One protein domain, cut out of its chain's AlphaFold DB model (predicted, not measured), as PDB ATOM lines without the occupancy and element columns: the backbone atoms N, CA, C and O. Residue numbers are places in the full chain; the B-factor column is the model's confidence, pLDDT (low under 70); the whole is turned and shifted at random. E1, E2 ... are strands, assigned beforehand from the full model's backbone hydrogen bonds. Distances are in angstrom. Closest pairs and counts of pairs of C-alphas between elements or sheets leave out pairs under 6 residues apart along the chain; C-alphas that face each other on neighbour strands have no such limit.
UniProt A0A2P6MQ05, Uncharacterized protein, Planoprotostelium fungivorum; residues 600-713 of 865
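This is residues 600 to 713 of the 865 residues of an uncharacterized protein of Planoprotostelium fungivorum (UniProt A0A2P6MQ05). Two small antiparallel sheets, E4 E3 E7 E8 and E1 E2 E5, are loosely joined near E3, E4 and E5 and offset along the longest axis. The turn of the hairpin E7 and E8 lies at one end of that axis and the loop before E6 at the other, while residues 703 to 708 stick out. The printed part has 114 residues with eight named strands, E1 to E8 in order, and no named helix; it is all strand, though under half of its residues are in named elements. It is compact, with a radius of gyration of the C-alphas of 15.2 A and spans of 51 by 34 by 27 A.

After residues 600 to 612, E1 holds residues 613 to 616, with C-alpha 613 at (46.811, 76.888, 38.834). E2 is residues 624 to 630, 20.4 A long, and E3 residues 641 to 647, 18.0 A. E4 is residues 650 to 653, and E5 residues 656 to 662, 19.6 A. E6 is residues 676 to 678. E7 is residues 682 to 688, 20.0 A, and E8 residues 691 to 698, 21.6 A, ending with C-alpha 698 at (51.782, 58.978, 39.844).

The strongly twisted larger sheet has edge strands E4 and E8. E3 and E4 form a hairpin, with N 652 and O 645 2.8 A apart. E3 is antiparallel to E7 at 155 degrees, with N 646 and O 683 at 2.8 A. In the hairpin E7 and E8, N 693 and O 686 are 2.8 A apart. In the other sheet, the hairpin E1 and E2 has N 628 and O 613 at 2.8 A, and E2 is antiparallel to E5, with N 627 and O 659 at 2.8 A. The closest C-alphas of E3 and E5, Phe 647 and Leu 661, are 7.8 A apart. E6 pairs with no named strand, but its residues 676 to 677 pair antiparallel with residues 665 to 666.

The C-alphas of Pro 670 and Gly 689, the two farthest apart, are 51.8 A from each other. The printed part has no cut. The link E5 to E6 is long. The mean pLDDT of the printed part is 73.5, and residues 600 to 611, 631 to 633, 635, 667 to 673 and 696 to 710 are under 70.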
ATOM      1  N   GLN A 600      60.991  64.229  42.023       61.84
ATOM      2  CA  GLN A 600      59.660  64.765  42.269       61.84
ATOM      3  C   GLN A 600      59.502  66.150  41.637       61.84
ATOM      4  O   GLN A 600      59.357  67.151  42.329       61.84
ATOM      5  N   TYR A 601      59.498  66.209  40.307       66.06
ATOM      6  CA  TYR A 601      59.175  67.428  39.578       66.06
ATOM      7  C   TYR A 601      57.729  67.400  39.095       66.06
ATOM      8  O   TYR A 601      57.403  66.692  38.156       66.06
ATOM      9  N   TYR A 602      56.836  68.149  39.727       67.44
ATOM     10  CA  TYR A 602      55.429  68.142  39.350       67.44
ATOM     11  C   TYR A 602      54.855  69.549  39.296       67.44
ATOM     12  O   TYR A 602      55.192  70.378  40.139       67.44
ATOM     13  N   PRO A 603      53.900  69.796  38.386       59.97
ATOM     14  CA  PRO A 603      53.161  71.044  38.305       59.97
ATOM     15  C   PRO A 603      52.095  71.137  39.410       59.97
ATOM     16  O   PRO A 603      51.081  71.792  39.222       59.97
ATOM     17  N   TRP A 604      52.251  70.440  40.540       62.34
ATOM     18  CA  TRP A 604      51.276  70.500  41.636       62.34
ATOM     19  C   TRP A 604      51.873  70.965  42.964       62.34
ATOM     20  O   TRP A 604      51.118  71.448  43.793       62.34
ATOM     21  N   GLY A 605      53.192  70.873  43.176       49.75
ATOM     22  CA  GLY A 605      53.809  71.095  44.489       49.75
ATOM     23  C   GLY A 605      54.938  72.091  44.459       49.75
ATOM     24  O   GLY A 605      56.109  71.752  44.583       49.75
ATOM     25  N   ASN A 606      54.528  73.335  44.316       45.69
ATOM     26  CA  ASN A 606      55.021  74.436  45.116       45.69
ATOM     27  C   ASN A 606      54.035  75.565  44.842       45.69
ATOM     28  O   ASN A 606      54.095  76.182  43.782       45.69
ATOM     29  N   TYR A 607      53.168  75.895  45.800       50.44
ATOM     30  CA  TYR A 607      52.357  77.124  45.766       50.44
ATOM     31  C   TYR A 607      53.233  78.406  45.797       50.44
ATOM     32  O   TYR A 607      52.760  79.499  46.077       50.44
ATOM     33  N   ASN A 608      54.528  78.280  45.501       48.31
ATOM     34  CA  ASN A 608      55.525  79.334  45.412       48.31
ATOM     35  C   ASN A 608      55.621  79.931  44.003       48.31
ATOM     36  O   ASN A 608      56.422  80.837  43.783       48.31
ATOM     37  N   GLU A 609      54.855  79.426  43.036       57.50
ATOM     38  CA  GLU A 609      54.825  79.958  41.676       57.50
ATOM     39  C   GLU A 609      53.433  80.522  41.381       57.50
ATOM     40  O   GLU A 609      52.442  79.799  41.333       57.50
ATOM     41  N   THR A 610      53.352  81.840  41.173       61.47
ATOM     42  CA  THR A 610      52.110  82.548  40.799       61.47
ATOM     43  C   THR A 610      51.558  82.136  39.442       61.47
ATOM     44  O   THR A 610      50.428  82.482  39.102       61.47
ATOM     45  N   ASP A 611      52.365  81.420  38.663       65.00
ATOM     46  CA  ASP A 611      52.066  81.058  37.287       65.00
ATOM     47  C   ASP A 611      51.458  79.652  37.178       65.00
ATOM     48  O   ASP A 611      51.283  79.137  36.073       65.00
ATOM     49  N   LEU A 612      51.128  79.035  38.320       70.06
ATOM     50  CA  LEU A 612      50.531  77.712  38.418       70.06
ATOM     51  C   LEU A 612      49.097  77.777  38.960       70.06
ATOM     52  O   LEU A 612      48.827  78.421  39.973       70.06
ATOM     53  N   TRP A 613      48.168  77.071  38.317       75.75
ATOM     54  CA  TRP A 613      46.811  76.888  38.834       75.75
ATOM     55  C   TRP A 613      46.220  75.551  38.394       75.75
ATOM     56  O   TRP A 613      46.340  75.153  37.236       75.75
ATOM     57  N   MET A 614      45.533  74.880  39.315       78.31
ATOM     58  CA  MET A 614      44.780  73.666  39.035       78.31
ATOM     59  C   MET A 614      43.419  73.727  39.725       78.31
ATOM     60  O   MET A 614      43.344  73.925  40.936       78.31
ATOM     61  N   GLY A 615      42.352  73.504  38.965       80.44
ATOM     62  CA  GLY A 615      40.992  73.524  39.497       80.44
ATOM     63  C   GLY A 615      40.045  72.626  38.715       80.44
ATOM     64  O   GLY A 615      40.192  72.451  37.503       80.44
ATOM     65  N   ALA A 616      39.068  72.053  39.420       84.75
ATOM     66  CA  ALA A 616      37.905  71.460  38.772       84.75
ATOM     67  C   ALA A 616      37.018  72.579  38.200       84.75
ATOM     68  O   ALA A 616      36.902  73.649  38.797       84.75
ATOM     69  N   LEU A 617      36.427  72.342  37.031       86.00
ATOM     70  CA  LEU A 617      35.572  73.301  36.333       86.00
ATOM     71  C   LEU A 617      34.092  73.048  36.648       86.00
ATOM     72  O   LEU A 617      33.699  71.917  36.934       86.00
ATOM     73  N   ASP A 618      33.281  74.101  36.593       81.75
ATOM     74  CA  ASP A 618      31.828  74.072  36.766       81.75
ATOM     75  C   ASP A 618      31.078  74.394  35.455       81.75
ATOM     76  O   ASP A 618      31.666  74.528  34.379       81.75
ATOM     77  N   GLY A 619      29.743  74.446  35.526       83.06
ATOM     78  CA  GLY A 619      28.889  74.788  34.386       83.06
ATOM     79  C   GLY A 619      28.958  73.770  33.241       83.06
ATOM     80  O   GLY A 619      28.866  72.561  33.464       83.06
ATOM     81  N   GLU A 620      29.099  74.261  32.006       80.31
ATOM     82  CA  GLU A 620      29.185  73.438  30.785       80.31
ATOM     83  C   GLU A 620      30.450  72.561  30.733       80.31
ATOM     84  O   GLU A 620      30.473  71.545  30.036       80.31
ATOM     85  N   ASP A 621      31.483  72.920  31.499       83.19
ATOM     86  CA  ASP A 621      32.750  72.192  31.590       83.19
ATOM     87  C   ASP A 621      32.852  71.299  32.841       83.19
ATOM     88  O   ASP A 621      33.927  70.768  33.134       83.19
ATOM     89  N   SER A 622      31.739  71.078  33.553       82.12
ATOM     90  CA  SER A 622      31.674  70.159  34.695       82.12
ATOM     91  C   SER A 622      32.227  68.764  34.353       82.12
ATOM     92  O   SER A 622      32.046  68.250  33.246       82.12
ATOM     93  N   GLY A 623      32.931  68.144  35.305       81.56
ATOM     94  CA  GLY A 623      33.625  66.863  35.098       81.56
ATOM     95  C   GLY A 623      35.024  66.988  34.480       81.56
ATOM     96  O   GLY A 623      35.634  65.985  34.100       81.56
ATOM     97  N   LYS A 624      35.558  68.210  34.361       87.81
ATOM     98  CA  LYS A 624      36.915  68.472  33.863       87.81
ATOM     99  C   LYS A 624      37.781  69.155  34.922       87.81
ATOM    100  O   LYS A 624      37.287  69.899  35.765       87.81
ATOM    101  N   ILE A 625      39.091  68.929  34.849       86.50
ATOM    102  CA  ILE A 625      40.121  69.642  35.613       86.50
ATOM    103  C   ILE A 625      40.985  70.418  34.627       86.50
ATOM    104  O   ILE A 625      41.477  69.850  33.652       86.50
ATOM    105  N   ARG A 626      41.203  71.704  34.885       86.25
ATOM    106  CA  ARG A 626      42.147  72.520  34.121       86.25
ATOM    107  C   ARG A 626      43.426  72.715  34.918       86.25
ATOM    108  O   ARG A 626      43.373  73.001  36.110       86.25
ATOM    109  N   VAL A 627      44.560  72.553  34.244       83.12
ATOM    110  CA  VAL A 627      45.909  72.703  34.795       83.12
ATOM    111  C   VAL A 627      46.660  73.734  33.954       83.12
ATOM    112  O   VAL A 627      46.717  73.636  32.726       83.12
ATOM    113  N   LEU A 628      47.212  74.738  34.624       80.19
ATOM    114  CA  LEU A 628      47.974  75.852  34.072       80.19
ATOM    115  C   LEU A 628      49.338  75.888  34.762       80.19
ATOM    116  O   LEU A 628      49.382  75.808  35.988       80.19
ATOM    117  N   TRP A 629      50.429  76.013  34.007       79.38
ATOM    118  CA  TRP A 629      51.762  76.264  34.565       79.38
ATOM    119  C   TRP A 629      52.671  76.997  33.576       79.38
ATOM    120  O   TRP A 629      52.524  76.883  32.353       79.38
ATOM    121  N   ASN A 630      53.663  77.694  34.124       74.94
ATOM    122  CA  ASN A 630      54.771  78.289  33.388       74.94
ATOM    123  C   ASN A 630      56.071  78.062  34.172       74.94
ATOM    124  O   ASN A 630      56.334  78.738  35.163       74.94
ATOM    125  N   ALA A 631      56.873  77.086  33.748       69.31
ATOM    126  CA  ALA A 631      58.085  76.714  34.462       69.31
ATOM    127  C   ALA A 631      59.251  77.616  34.038       69.31
ATOM    128  O   ALA A 631      59.808  77.475  32.948       69.31
ATOM    129  N   THR A 632      59.677  78.515  34.929       64.62
ATOM    130  CA  THR A 632      60.832  79.399  34.672       64.62
ATOM    131  C   THR A 632      62.175  78.657  34.705       64.62
ATOM    132  O   THR A 632      63.156  79.123  34.121       64.62
ATOM    133  N   ARG A 633      62.236  77.486  35.360       67.12
ATOM    134  CA  ARG A 633      63.402  76.590  35.410       67.12
ATOM    135  C   ARG A 633      62.958  75.130  35.359       67.12
ATOM    136  O   ARG A 633      62.102  74.708  36.128       67.12
ATOM    137  N   VAL A 634      63.580  74.356  34.474       71.25
ATOM    138  CA  VAL A 634      63.305  72.924  34.297       71.25
ATOM    139  C   VAL A 634      64.454  72.117  34.905       71.25
ATOM    140  O   VAL A 634      65.605  72.369  34.534       71.25
ATOM    141  N   PRO A 635      64.195  71.162  35.816       69.50
ATOM    142  CA  PRO A 635      65.253  70.358  36.409       69.50
ATOM    143  C   PRO A 635      65.897  69.441  35.366       69.50
ATOM    144  O   PRO A 635      65.236  68.924  34.461       69.50
ATOM    145  N   GLN A 636      67.209  69.246  35.512       80.06
ATOM    146  CA  GLN A 636      68.016  68.380  34.649       80.06
ATOM    147  C   GLN A 636      68.817  67.353  35.472       80.06
ATOM    148  O   GLN A 636      70.053  67.361  35.421       80.06
ATOM    149  N   PRO A 637      68.155  66.501  36.280       79.25
ATOM    150  CA  PRO A 637      68.843  65.464  37.049       79.25
ATOM    151  C   PRO A 637      69.693  64.587  36.133       79.25
ATOM    152  O   PRO A 637      69.229  64.142  35.087       79.25
ATOM    153  N   CYS A 638      70.957  64.357  36.489       81.56
ATOM    154  CA  CYS A 638      71.860  63.501  35.713       81.56
ATOM    155  C   CYS A 638      71.996  63.888  34.222       81.56
ATOM    156  O   CYS A 638      72.337  63.046  33.383       81.56
ATOM    157  N   GLY A 639      71.719  65.151  33.872       82.56
ATOM    158  CA  GLY A 639      71.694  65.650  32.493       82.56
ATOM    159  C   GLY A 639      70.448  65.262  31.684       82.56
ATOM    160  O   GLY A 639      70.408  65.539  30.490       82.56
ATOM    161  N   TYR A 640      69.450  64.627  32.303       85.62
ATOM    162  CA  TYR A 640      68.149  64.323  31.715       85.62
ATOM    163  C   TYR A 640      67.197  65.498  31.918       85.62
ATOM    164  O   TYR A 640      66.793  65.795  33.039       85.62
ATOM    165  N   LYS A 641      66.823  66.177  30.835       85.94
ATOM    166  CA  LYS A 641      65.919  67.328  30.873       85.94
ATOM    167  C   LYS A 641      64.468  66.859  30.837       85.94
ATOM    168  O   LYS A 641      64.093  66.122  29.932       85.94
ATOM    169  N   ALA A 642      63.646  67.303  31.788       83.75
ATOM    170  CA  ALA A 642      62.203  67.064  31.733       83.75
ATOM    171  C   ALA A 642      61.593  67.826  30.541       83.75
ATOM    172  O   ALA A 642      61.661  69.053  30.494       83.75
ATOM    173  N   GLU A 643      61.013  67.125  29.568       85.38
ATOM    174  CA  GLU A 643      60.475  67.768  28.359       85.38
ATOM    175  C   GLU A 643      58.953  67.753  28.302       85.38
ATOM    176  O   GLU A 643      58.351  68.772  27.956       85.38
ATOM    177  N   LEU A 644      58.323  66.635  28.674       87.12
ATOM    178  CA  LEU A 644      56.876  66.460  28.561       87.12
ATOM    179  C   LEU A 644      56.260  65.993  29.878       87.12
ATOM    180  O   LEU A 644      56.689  64.997  30.460       87.12
ATOM    181  N   PHE A 645      55.198  66.673  30.296       85.50
ATOM    182  CA  PHE A 645      54.227  66.150  31.244       85.50
ATOM    183  C   PHE A 645      53.165  65.370  30.482       85.50
ATOM    184  O   PHE A 645      52.662  65.840  29.466       85.50
ATOM    185  N   THR A 646      52.807  64.191  30.976       84.88
ATOM    186  CA  THR A 646      51.725  63.379  30.424       84.88
ATOM    187  C   THR A 646      50.689  63.137  31.509       84.88
ATOM    188  O   THR A 646      50.954  62.471  32.505       84.88
ATOM    189  N   PHE A 647      49.505  63.709  31.322       82.19
ATOM    190  CA  PHE A 647      48.381  63.552  32.232       82.19
ATOM    191  C   PHE A 647      47.415  62.527  31.660       82.19
ATOM    192  O   PHE A 647      46.762  62.782  30.643       82.19
ATOM    193  N   ASN A 648      47.315  61.369  32.305       74.88
ATOM    194  CA  ASN A 648      46.628  60.198  31.761       74.88
ATOM    195  C   ASN A 648      47.170  59.846  30.353       74.88
ATOM    196  O   ASN A 648      48.219  59.219  30.260       74.88
ATOM    197  N   ASN A 649      46.511  60.300  29.279       76.50
ATOM    198  CA  ASN A 649      46.903  60.054  27.881       76.50
ATOM    199  C   ASN A 649      47.239  61.334  27.092       76.50
ATOM    200  O   ASN A 649      47.396  61.272  25.874       76.50
ATOM    201  N   VAL A 650      47.297  62.500  27.743       81.94
ATOM    202  CA  VAL A 650      47.544  63.778  27.062       81.94
ATOM    203  C   VAL A 650      48.899  64.340  27.473       81.94
ATOM    204  O   VAL A 650      49.122  64.631  28.648       81.94
ATOM    205  N   SER A 651      49.794  64.498  26.499       85.31
ATOM    206  CA  SER A 651      51.158  64.997  26.701       85.31
ATOM    207  C   SER A 651      51.295  66.469  26.314       85.31
ATOM    208  O   SER A 651      50.693  66.931  25.346       85.31
ATOM    209  N   THR A 652      52.100  67.218  27.059       85.44
ATOM    210  CA  THR A 652      52.302  68.662  26.880       85.44
ATOM    211  C   THR A 652      53.653  69.092  27.444       85.44
ATOM    212  O   THR A 652      54.198  68.444  28.335       85.44
ATOM    213  N   ALA A 653      54.211  70.178  26.909       84.31
ATOM    214  CA  ALA A 653      55.543  70.652  27.266       84.31
ATOM    215  C   ALA A 653      55.644  71.053  28.743       84.31
ATOM    216  O   ALA A 653      54.770  71.720  29.292       84.31
ATOM    217  N   VAL A 654      56.757  70.690  29.374       80.31
ATOM    218  CA  VAL A 654      57.075  71.067  30.755       80.31
ATOM    219  C   VAL A 654      57.274  72.579  30.905       80.31
ATOM    220  O   VAL A 654      56.886  73.143  31.922       80.31
ATOM    221  N   SER A 655      57.833  73.255  29.898       73.38
ATOM    222  CA  SER A 655      58.157  74.687  29.967       73.38
ATOM    223  C   SER A 655      56.934  75.587  30.155       73.38
ATOM    224  O   SER A 655      57.010  76.573  30.877       73.38
ATOM    225  N   HIS A 656      55.809  75.259  29.519       75.12
ATOM    226  CA  HIS A 656      54.544  75.967  29.690       75.12
ATOM    227  C   HIS A 656      53.385  75.063  29.271       75.12
ATOM    228  O   HIS A 656      53.490  74.317  28.293       75.12
ATOM    229  N   GLY A 657      52.244  75.179  29.940       76.50
ATOM    230  CA  GLY A 657      51.068  74.404  29.572       76.50
ATOM    231  C   GLY A 657      49.764  75.012  30.054       76.50
ATOM    232  O   GLY A 657      49.680  75.612  31.122       76.50
ATOM    233  N   ASN A 658      48.737  74.842  29.229       85.25
ATOM    234  CA  ASN A 658      47.343  75.076  29.575       85.25
ATOM    235  C   ASN A 658      46.542  73.909  29.019       85.25
ATOM    236  O   ASN A 658      46.362  73.805  27.805       85.25
ATOM    237  N   ILE A 659      46.106  73.023  29.902       85.94
ATOM    238  CA  ILE A 659      45.438  71.787  29.524       85.94
ATOM    239  C   ILE A 659      44.159  71.613  30.331       85.94
ATOM    240  O   ILE A 659      44.140  71.824  31.541       85.94
ATOM    241  N   THR A 660      43.095  71.202  29.651       86.69
ATOM    242  CA  THR A 660      41.838  70.802  30.282       86.69
ATOM    243  C   THR A 660      41.665  69.304  30.080       86.69
ATOM    244  O   THR A 660      41.694  68.813  28.952       86.69
ATOM    245  N   LEU A 661      41.516  68.575  31.178       86.75
ATOM    246  CA  LEU A 661      41.483  67.122  31.237       86.75
ATOM    247  C   LEU A 661      40.111  66.669  31.714       86.75
ATOM    248  O   LEU A 661      39.584  67.210  32.682       86.75
ATOM    249  N   HIS A 662      39.556  65.641  31.082       84.56
ATOM    250  CA  HIS A 662      38.417  64.939  31.662       84.56
ATOM    251  C   HIS A 662      38.865  64.209  32.928       84.56
ATOM    252  O   HIS A 662      39.878  63.502  32.918       84.56
ATOM    253  N   ALA A 663      38.118  64.399  34.009       82.44
ATOM    254  CA  ALA A 663      38.401  63.800  35.298       82.44
ATOM    255  C   ALA A 663      37.340  62.752  35.639       82.44
ATOM    256  O   ALA A 663      36.202  62.809  35.177       82.44
ATOM    257  N   VAL A 664      37.746  61.753  36.421       84.31
ATOM    258  CA  VAL A 664      36.816  60.739  36.913       84.31
ATOM    259  C   VAL A 664      36.102  61.314  38.123       84.31
ATOM    260  O   VAL A 664      36.731  61.564  39.163       84.31
ATOM    261  N   SER A 665      34.792  61.478  37.983       79.94
ATOM    262  CA  SER A 665      33.916  61.828  39.085       79.94
ATOM    263  C   SER A 665      34.039  60.830  40.230       79.94
ATOM    264  O   SER A 665      34.015  59.612  40.039       79.94
ATOM    265  N   LYS A 666      34.156  61.356  41.444       76.75
ATOM    266  CA  LYS A 666      34.201  60.599  42.685       76.75
ATOM    267  C   LYS A 666      32.983  60.964  43.516       76.75
ATOM    268  O   LYS A 666      32.801  62.119  43.896       76.75
ATOM    269  N   ASP A 667      32.171  59.963  43.826       67.00
ATOM    270  CA  ASP A 667      30.996  60.137  44.673       67.00
ATOM    271  C   ASP A 667      31.452  60.288  46.137       67.00
ATOM    272  O   ASP A 667      31.931  59.339  46.757       67.00
ATOM    273  N   VAL A 668      31.366  61.505  46.687       67.25
ATOM    274  CA  VAL A 668      31.829  61.834  48.057       67.25
ATOM    275  C   VAL A 668      30.649  62.063  49.019       67.25
ATOM    276  O   VAL A 668      30.770  62.745  50.038       67.25
ATOM    277  N   LYS A 669      29.459  61.524  48.721       61.38
ATOM    278  CA  LYS A 669      28.281  61.647  49.604       61.38
ATOM    279  C   LYS A 669      28.506  60.860  50.910       61.38
ATOM    280  O   LYS A 669      28.974  59.728  50.841       61.38
ATOM    281  N   PRO A 670      28.194  61.421  52.102       52.88
ATOM    282  CA  PRO A 670      27.351  62.593  52.374       52.88
ATOM    283  C   PRO A 670      28.141  63.893  52.661       52.88
ATOM    284  O   PRO A 670      27.650  64.766  53.372       52.88
ATOM    285  N   ALA A 671      29.385  64.025  52.187       60.47
ATOM    286  CA  ALA A 671      30.306  65.071  52.643       60.47
ATOM    287  C   ALA A 671      30.353  66.360  51.801       60.47
ATOM    288  O   ALA A 671      30.873  67.358  52.298       60.47
ATOM    289  N   CYS A 672      29.799  66.350  50.588       69.25
ATOM    290  CA  CYS A 672      29.804  67.465  49.640       69.25
ATOM    291  C   CYS A 672      28.471  67.542  48.886       69.25
ATOM    292  O   CYS A 672      27.913  66.506  48.519       69.25
ATOM    293  N   TYR A 673      27.975  68.758  48.634       69.69
ATOM    294  CA  TYR A 673      26.764  68.984  47.828       69.69
ATOM    295  C   TYR A 673      27.029  68.960  46.318       69.69
ATOM    296  O   TYR A 673      26.090  68.962  45.527       69.69
ATOM    297  N   ILE A 674      28.302  68.917  45.930       75.94
ATOM    298  CA  ILE A 674      28.773  68.872  44.550       75.94
ATOM    299  C   ILE A 674      29.693  67.668  44.339       75.94
ATOM    300  O   ILE A 674      30.286  67.140  45.282       75.94
ATOM    301  N   GLU A 675      29.787  67.224  43.094       77.25
ATOM    302  CA  GLU A 675      30.614  66.091  42.689       77.25
ATOM    303  C   GLU A 675      32.098  66.483  42.677       77.25
ATOM    304  O   GLU A 675      32.470  67.519  42.122       77.25
ATOM    305  N   ALA A 676      32.951  65.667  43.303       84.00
ATOM    306  CA  ALA A 676      34.393  65.895  43.307       84.00
ATOM    307  C   ALA A 676      35.057  65.140  42.155       84.00
ATOM    308  O   ALA A 676      34.609  64.072  41.751       84.00
ATOM    309  N   GLN A 677      36.165  65.671  41.660       86.31
ATOM    310  CA  GLN A 677      36.888  65.170  40.503       86.31
ATOM    311  C   GLN A 677      38.249  64.633  40.933       86.31
ATOM    312  O   GLN A 677      39.037  65.347  41.551       86.31
ATOM    313  N   SER A 678      38.538  63.367  40.641       82.81
ATOM    314  CA  SER A 678      39.822  62.757  41.012       82.81
ATOM    315  C   SER A 678      40.972  63.406  40.242       82.81
ATOM    316  O   SER A 678      40.849  63.638  39.037       82.81
ATOM    317  N   LEU A 679      42.099  63.664  40.915       80.06
ATOM    318  CA  LEU A 679      43.282  64.201  40.242       80.06
ATOM    319  C   LEU A 679      43.768  63.262  39.119       80.06
ATOM    320  O   LEU A 679      43.794  62.041  39.311       80.06
ATOM    321  N   PRO A 680      44.180  63.804  37.958       79.75
ATOM    322  CA  PRO A 680      44.781  63.006  36.895       79.75
ATOM    323  C   PRO A 680      46.149  62.466  37.332       79.75
ATOM    324  O   PRO A 680      46.892  63.143  38.044       79.75
ATOM    325  N   LYS A 681      46.516  61.266  36.871       78.44
ATOM    326  CA  LYS A 681      47.871  60.733  37.085       78.44
ATOM    327  C   LYS A 681      48.847  61.450  36.154       78.44
ATOM    328  O   LYS A 681      48.543  61.615  34.973       78.44
ATOM    329  N   LEU A 682      50.018  61.822  36.663       79.81
ATOM    330  CA  LEU A 682      51.087  62.475  35.910       79.81
ATOM    331  C   LEU A 682      52.262  61.528  35.714       79.81
ATOM    332  O   LEU A 682      52.813  61.008  36.681       79.81
ATOM    333  N   SER A 683      52.691  61.373  34.472       81.19
ATOM    334  CA  SER A 683      54.008  60.863  34.104       81.19
ATOM    335  C   SER A 683      54.852  61.978  33.492       81.19
ATOM    336  O   SER A 683      54.341  62.985  32.999       81.19
ATOM    337  N   ILE A 684      56.170  61.809  33.538       81.94
ATOM    338  CA  ILE A 684      57.130  62.792  33.026       81.94
ATOM    339  C   ILE A 684      58.071  62.068  32.086       81.94
ATOM    340  O   ILE A 684      58.590  61.006  32.430       81.94
ATOM    341  N   ILE A 685      58.294  62.649  30.915       86.75
ATOM    342  CA  ILE A 685      59.283  62.166  29.959       86.75
ATOM    343  C   ILE A 685      60.509  63.059  30.077       86.75
ATOM    344  O   ILE A 685      60.447  64.268  29.831       86.75
ATOM    345  N   TYR A 686      61.619  62.444  30.460       86.06
ATOM    346  CA  TYR A 686      62.926  63.069  30.506       86.06
ATOM    347  C   TYR A 686      63.744  62.658  29.285       86.06
ATOM    348  O   TYR A 686      63.715  61.491  28.907       86.06
ATOM    349  N   ILE A 687      64.501  63.585  28.701       86.38
ATOM    350  CA  ILE A 687      65.305  63.347  27.495       86.38
ATOM    351  C   ILE A 687      66.766  63.735  27.742       86.38
ATOM    352  O   ILE A 687      67.052  64.765  28.359       86.38
ATOM    353  N   LYS A 688      67.700  62.908  27.260       87.31
ATOM    354  CA  LYS A 688      69.148  63.160  27.268       87.31
ATOM    355  C   LYS A 688      69.771  62.655  25.963       87.31
ATOM    356  O   LYS A 688      70.065  61.473  25.822       87.31
ATOM    357  N   GLY A 689      70.012  63.555  25.010       83.75
ATOM    358  CA  GLY A 689      70.438  63.150  23.664       83.75
ATOM    359  C   GLY A 689      69.326  62.355  22.973       83.75
ATOM    360  O   GLY A 689      68.200  62.837  22.924       83.75
ATOM    361  N   ASP A 690      69.634  61.143  22.502       80.31
ATOM    362  CA  ASP A 690      68.665  60.245  21.851       80.31
ATOM    363  C   ASP A 690      67.938  59.300  22.830       80.31
ATOM    364  O   ASP A 690      67.054  58.545  22.420       80.31
ATOM    365  N   SER A 691      68.294  59.303  24.123       81.56
ATOM    366  CA  SER A 691      67.620  58.482  25.133       81.56
ATOM    367  C   SER A 691      66.503  59.251  25.834       81.56
ATOM    368  O   SER A 691      66.615  60.449  26.113       81.56
ATOM    369  N   TYR A 692      65.424  58.540  26.159       83.50
ATOM    370  CA  TYR A 692      64.342  59.061  26.983       83.50
ATOM    371  C   TYR A 692      64.037  58.111  28.142       83.50
ATOM    372  O   TYR A 692      64.150  56.893  28.015       83.50
ATOM    373  N   LEU A 693      63.640  58.677  29.278       83.75
ATOM    374  CA  LEU A 693      63.172  57.948  30.451       83.75
ATOM    375  C   LEU A 693      61.767  58.423  30.788       83.75
ATOM    376  O   LEU A 693      61.514  59.623  30.904       83.75
ATOM    377  N   VAL A 694      60.848  57.474  30.940       78.94
ATOM    378  CA  VAL A 694      59.468  57.764  31.322       78.94
ATOM    379  C   VAL A 694      59.295  57.421  32.786       78.94
ATOM    380  O   VAL A 694      59.403  56.264  33.189       78.94
ATOM    381  N   ARG A 695      58.974  58.429  33.586       75.44
ATOM    382  CA  ARG A 695      58.515  58.208  34.949       75.44
ATOM    383  C   ARG A 695      57.092  57.661  34.918       75.44
ATOM    384  O   ARG A 695      56.232  58.235  34.254       75.44
ATOM    385  N   GLN A 696      56.837  56.578  35.650       68.06
ATOM    386  CA  GLN A 696      55.503  55.977  35.731       68.06
ATOM    387  C   GLN A 696      54.452  56.978  36.252       68.06
ATOM    388  O   GLN A 696      54.789  57.824  37.085       68.06
ATOM    389  N   PRO A 697      53.186  56.892  35.794       69.88
ATOM    390  CA  PRO A 697      52.139  57.810  36.219       69.88
ATOM    391  C   PRO A 697      51.908  57.738  37.729       69.88
ATOM    392  O   PRO A 697      51.572  56.680  38.262       69.88
ATOM    393  N   TYR A 698      52.028  58.867  38.413       63.66
ATOM    394  CA  TYR A 698      51.782  58.978  39.844       63.66
ATOM    395  C   TYR A 698      50.821  60.131  40.143       63.66
ATOM    396  O   TYR A 698      50.637  61.052  39.346       63.66
ATOM    397  N   VAL A 699      50.189  60.054  41.307       61.47
ATOM    398  CA  VAL A 699      49.547  61.196  41.967       61.47
ATOM    399  C   VAL A 699      50.430  61.499  43.177       61.47
ATOM    400  O   VAL A 699      50.907  60.539  43.792       61.47
ATOM    401  N   PRO A 700      50.730  62.763  43.517       54.88
ATOM    402  CA  PRO A 700      51.608  63.072  44.634       54.88
ATOM    403  C   PRO A 700      51.018  62.452  45.897       54.88
ATOM    404  O   PRO A 700      49.800  62.525  46.097       54.88
ATOM    405  N   PRO A 701      51.836  61.793  46.726       48.84
ATOM    406  CA  PRO A 701      51.315  61.155  47.912       48.84
ATOM    407  C   PRO A 701      50.788  62.227  48.870       48.84
ATOM    408  O   PRO A 701      51.510  63.156  49.226       48.84
ATOM    409  N   ALA A 702      49.561  62.045  49.362       44.72
ATOM    410  CA  ALA A 702      49.167  62.581  50.661       44.72
ATOM    411  C   ALA A 702      49.939  61.781  51.728       44.72
ATOM    412  O   ALA A 702      49.426  60.831  52.317       44.72
ATOM    413  N   SER A 703      51.239  62.048  51.854       37.47
ATOM    414  CA  SER A 703      52.125  61.341  52.777       37.47
ATOM    415  C   SER A 703      52.115  62.036  54.133       37.47
ATOM    416  O   SER A 703      51.956  63.246  54.219       37.47
ATOM    417  N   TRP A 704      52.329  61.273  55.201       33.22
ATOM    418  CA  TRP A 704      52.297  61.764  56.581       33.22
ATOM    419  C   TRP A 704      53.533  62.625  56.924       33.22
ATOM    420  O   TRP A 704      53.662  63.108  58.045       33.22
ATOM    421  N   ILE A 705      54.454  62.778  55.963       33.69
ATOM    422  CA  ILE A 705      55.736  63.488  56.074       33.69
ATOM    423  C   ILE A 705      55.622  64.918  55.512       33.69
ATOM    424  O   ILE A 705      56.370  65.799  55.929       33.69
ATOM    425  N   TYR A 706      54.665  65.169  54.613       39.81
ATOM    426  CA  TYR A 706      54.340  66.504  54.108       39.81
ATOM    427  C   TYR A 706      53.009  66.965  54.727       39.81
ATOM    428  O   TYR A 706      52.115  66.138  54.903       39.81
ATOM    429  N   PRO A 707      52.860  68.246  55.112       42.38
ATOM    430  CA  PRO A 707      51.616  68.736  55.702       42.38
ATOM    431  C   PRO A 707      50.426  68.473  54.760       42.38
ATOM    432  O   PRO A 707      50.594  68.375  53.543       42.38
ATOM    433  N   ALA A 708      49.248  68.265  55.352       46.69
ATOM    434  CA  ALA A 708      48.024  67.711  54.764       46.69
ATOM    435  C   ALA A 708      47.327  68.615  53.713       46.69
ATOM    436  O   ALA A 708      46.102  68.684  53.648       46.69
ATOM    437  N   ASP A 709      48.100  69.273  52.850       54.72
ATOM    438  CA  ASP A 709      47.677  70.459  52.100       54.72
ATOM    439  C   ASP A 709      47.323  70.143  50.625       54.72
ATOM    440  O   ASP A 709      47.061  71.048  49.825       54.72
ATOM    441  N   TYR A 710      47.300  68.853  50.247       64.69
ATOM    442  CA  TYR A 710      46.993  68.363  48.893       64.69
ATOM    443  C   TYR A 710      45.681  67.564  48.840       64.69
ATOM    444  O   TYR A 710      45.557  66.494  49.443       64.69
ATOM    445  N   PHE A 711      44.706  68.035  48.057       73.62
ATOM    446  CA  PHE A 711      43.463  67.299  47.802       73.62
ATOM    447  C   PHE A 711      43.658  66.237  46.717       73.62
ATOM    448  O   PHE A 711      44.039  66.550  45.595       73.62
ATOM    449  N   LEU A 712      43.312  64.980  47.009       75.06
ATOM    450  CA  LEU A 712      43.268  63.902  46.009       75.06
ATOM    451  C   LEU A 712      42.013  63.966  45.127       75.06
ATOM    452  O   LEU A 712      41.895  63.236  44.137       75.06
ATOM    453  N   SER A 713      41.038  64.799  45.488       80.12
ATOM    454  CA  SER A 713      39.855  65.064  44.674       80.12
ATOM    455  C   SER A 713      39.484  66.540  44.742       80.12
ATOM    456  O   SER A 713      39.321  67.097  45.825       80.12
TER     457      SER A 713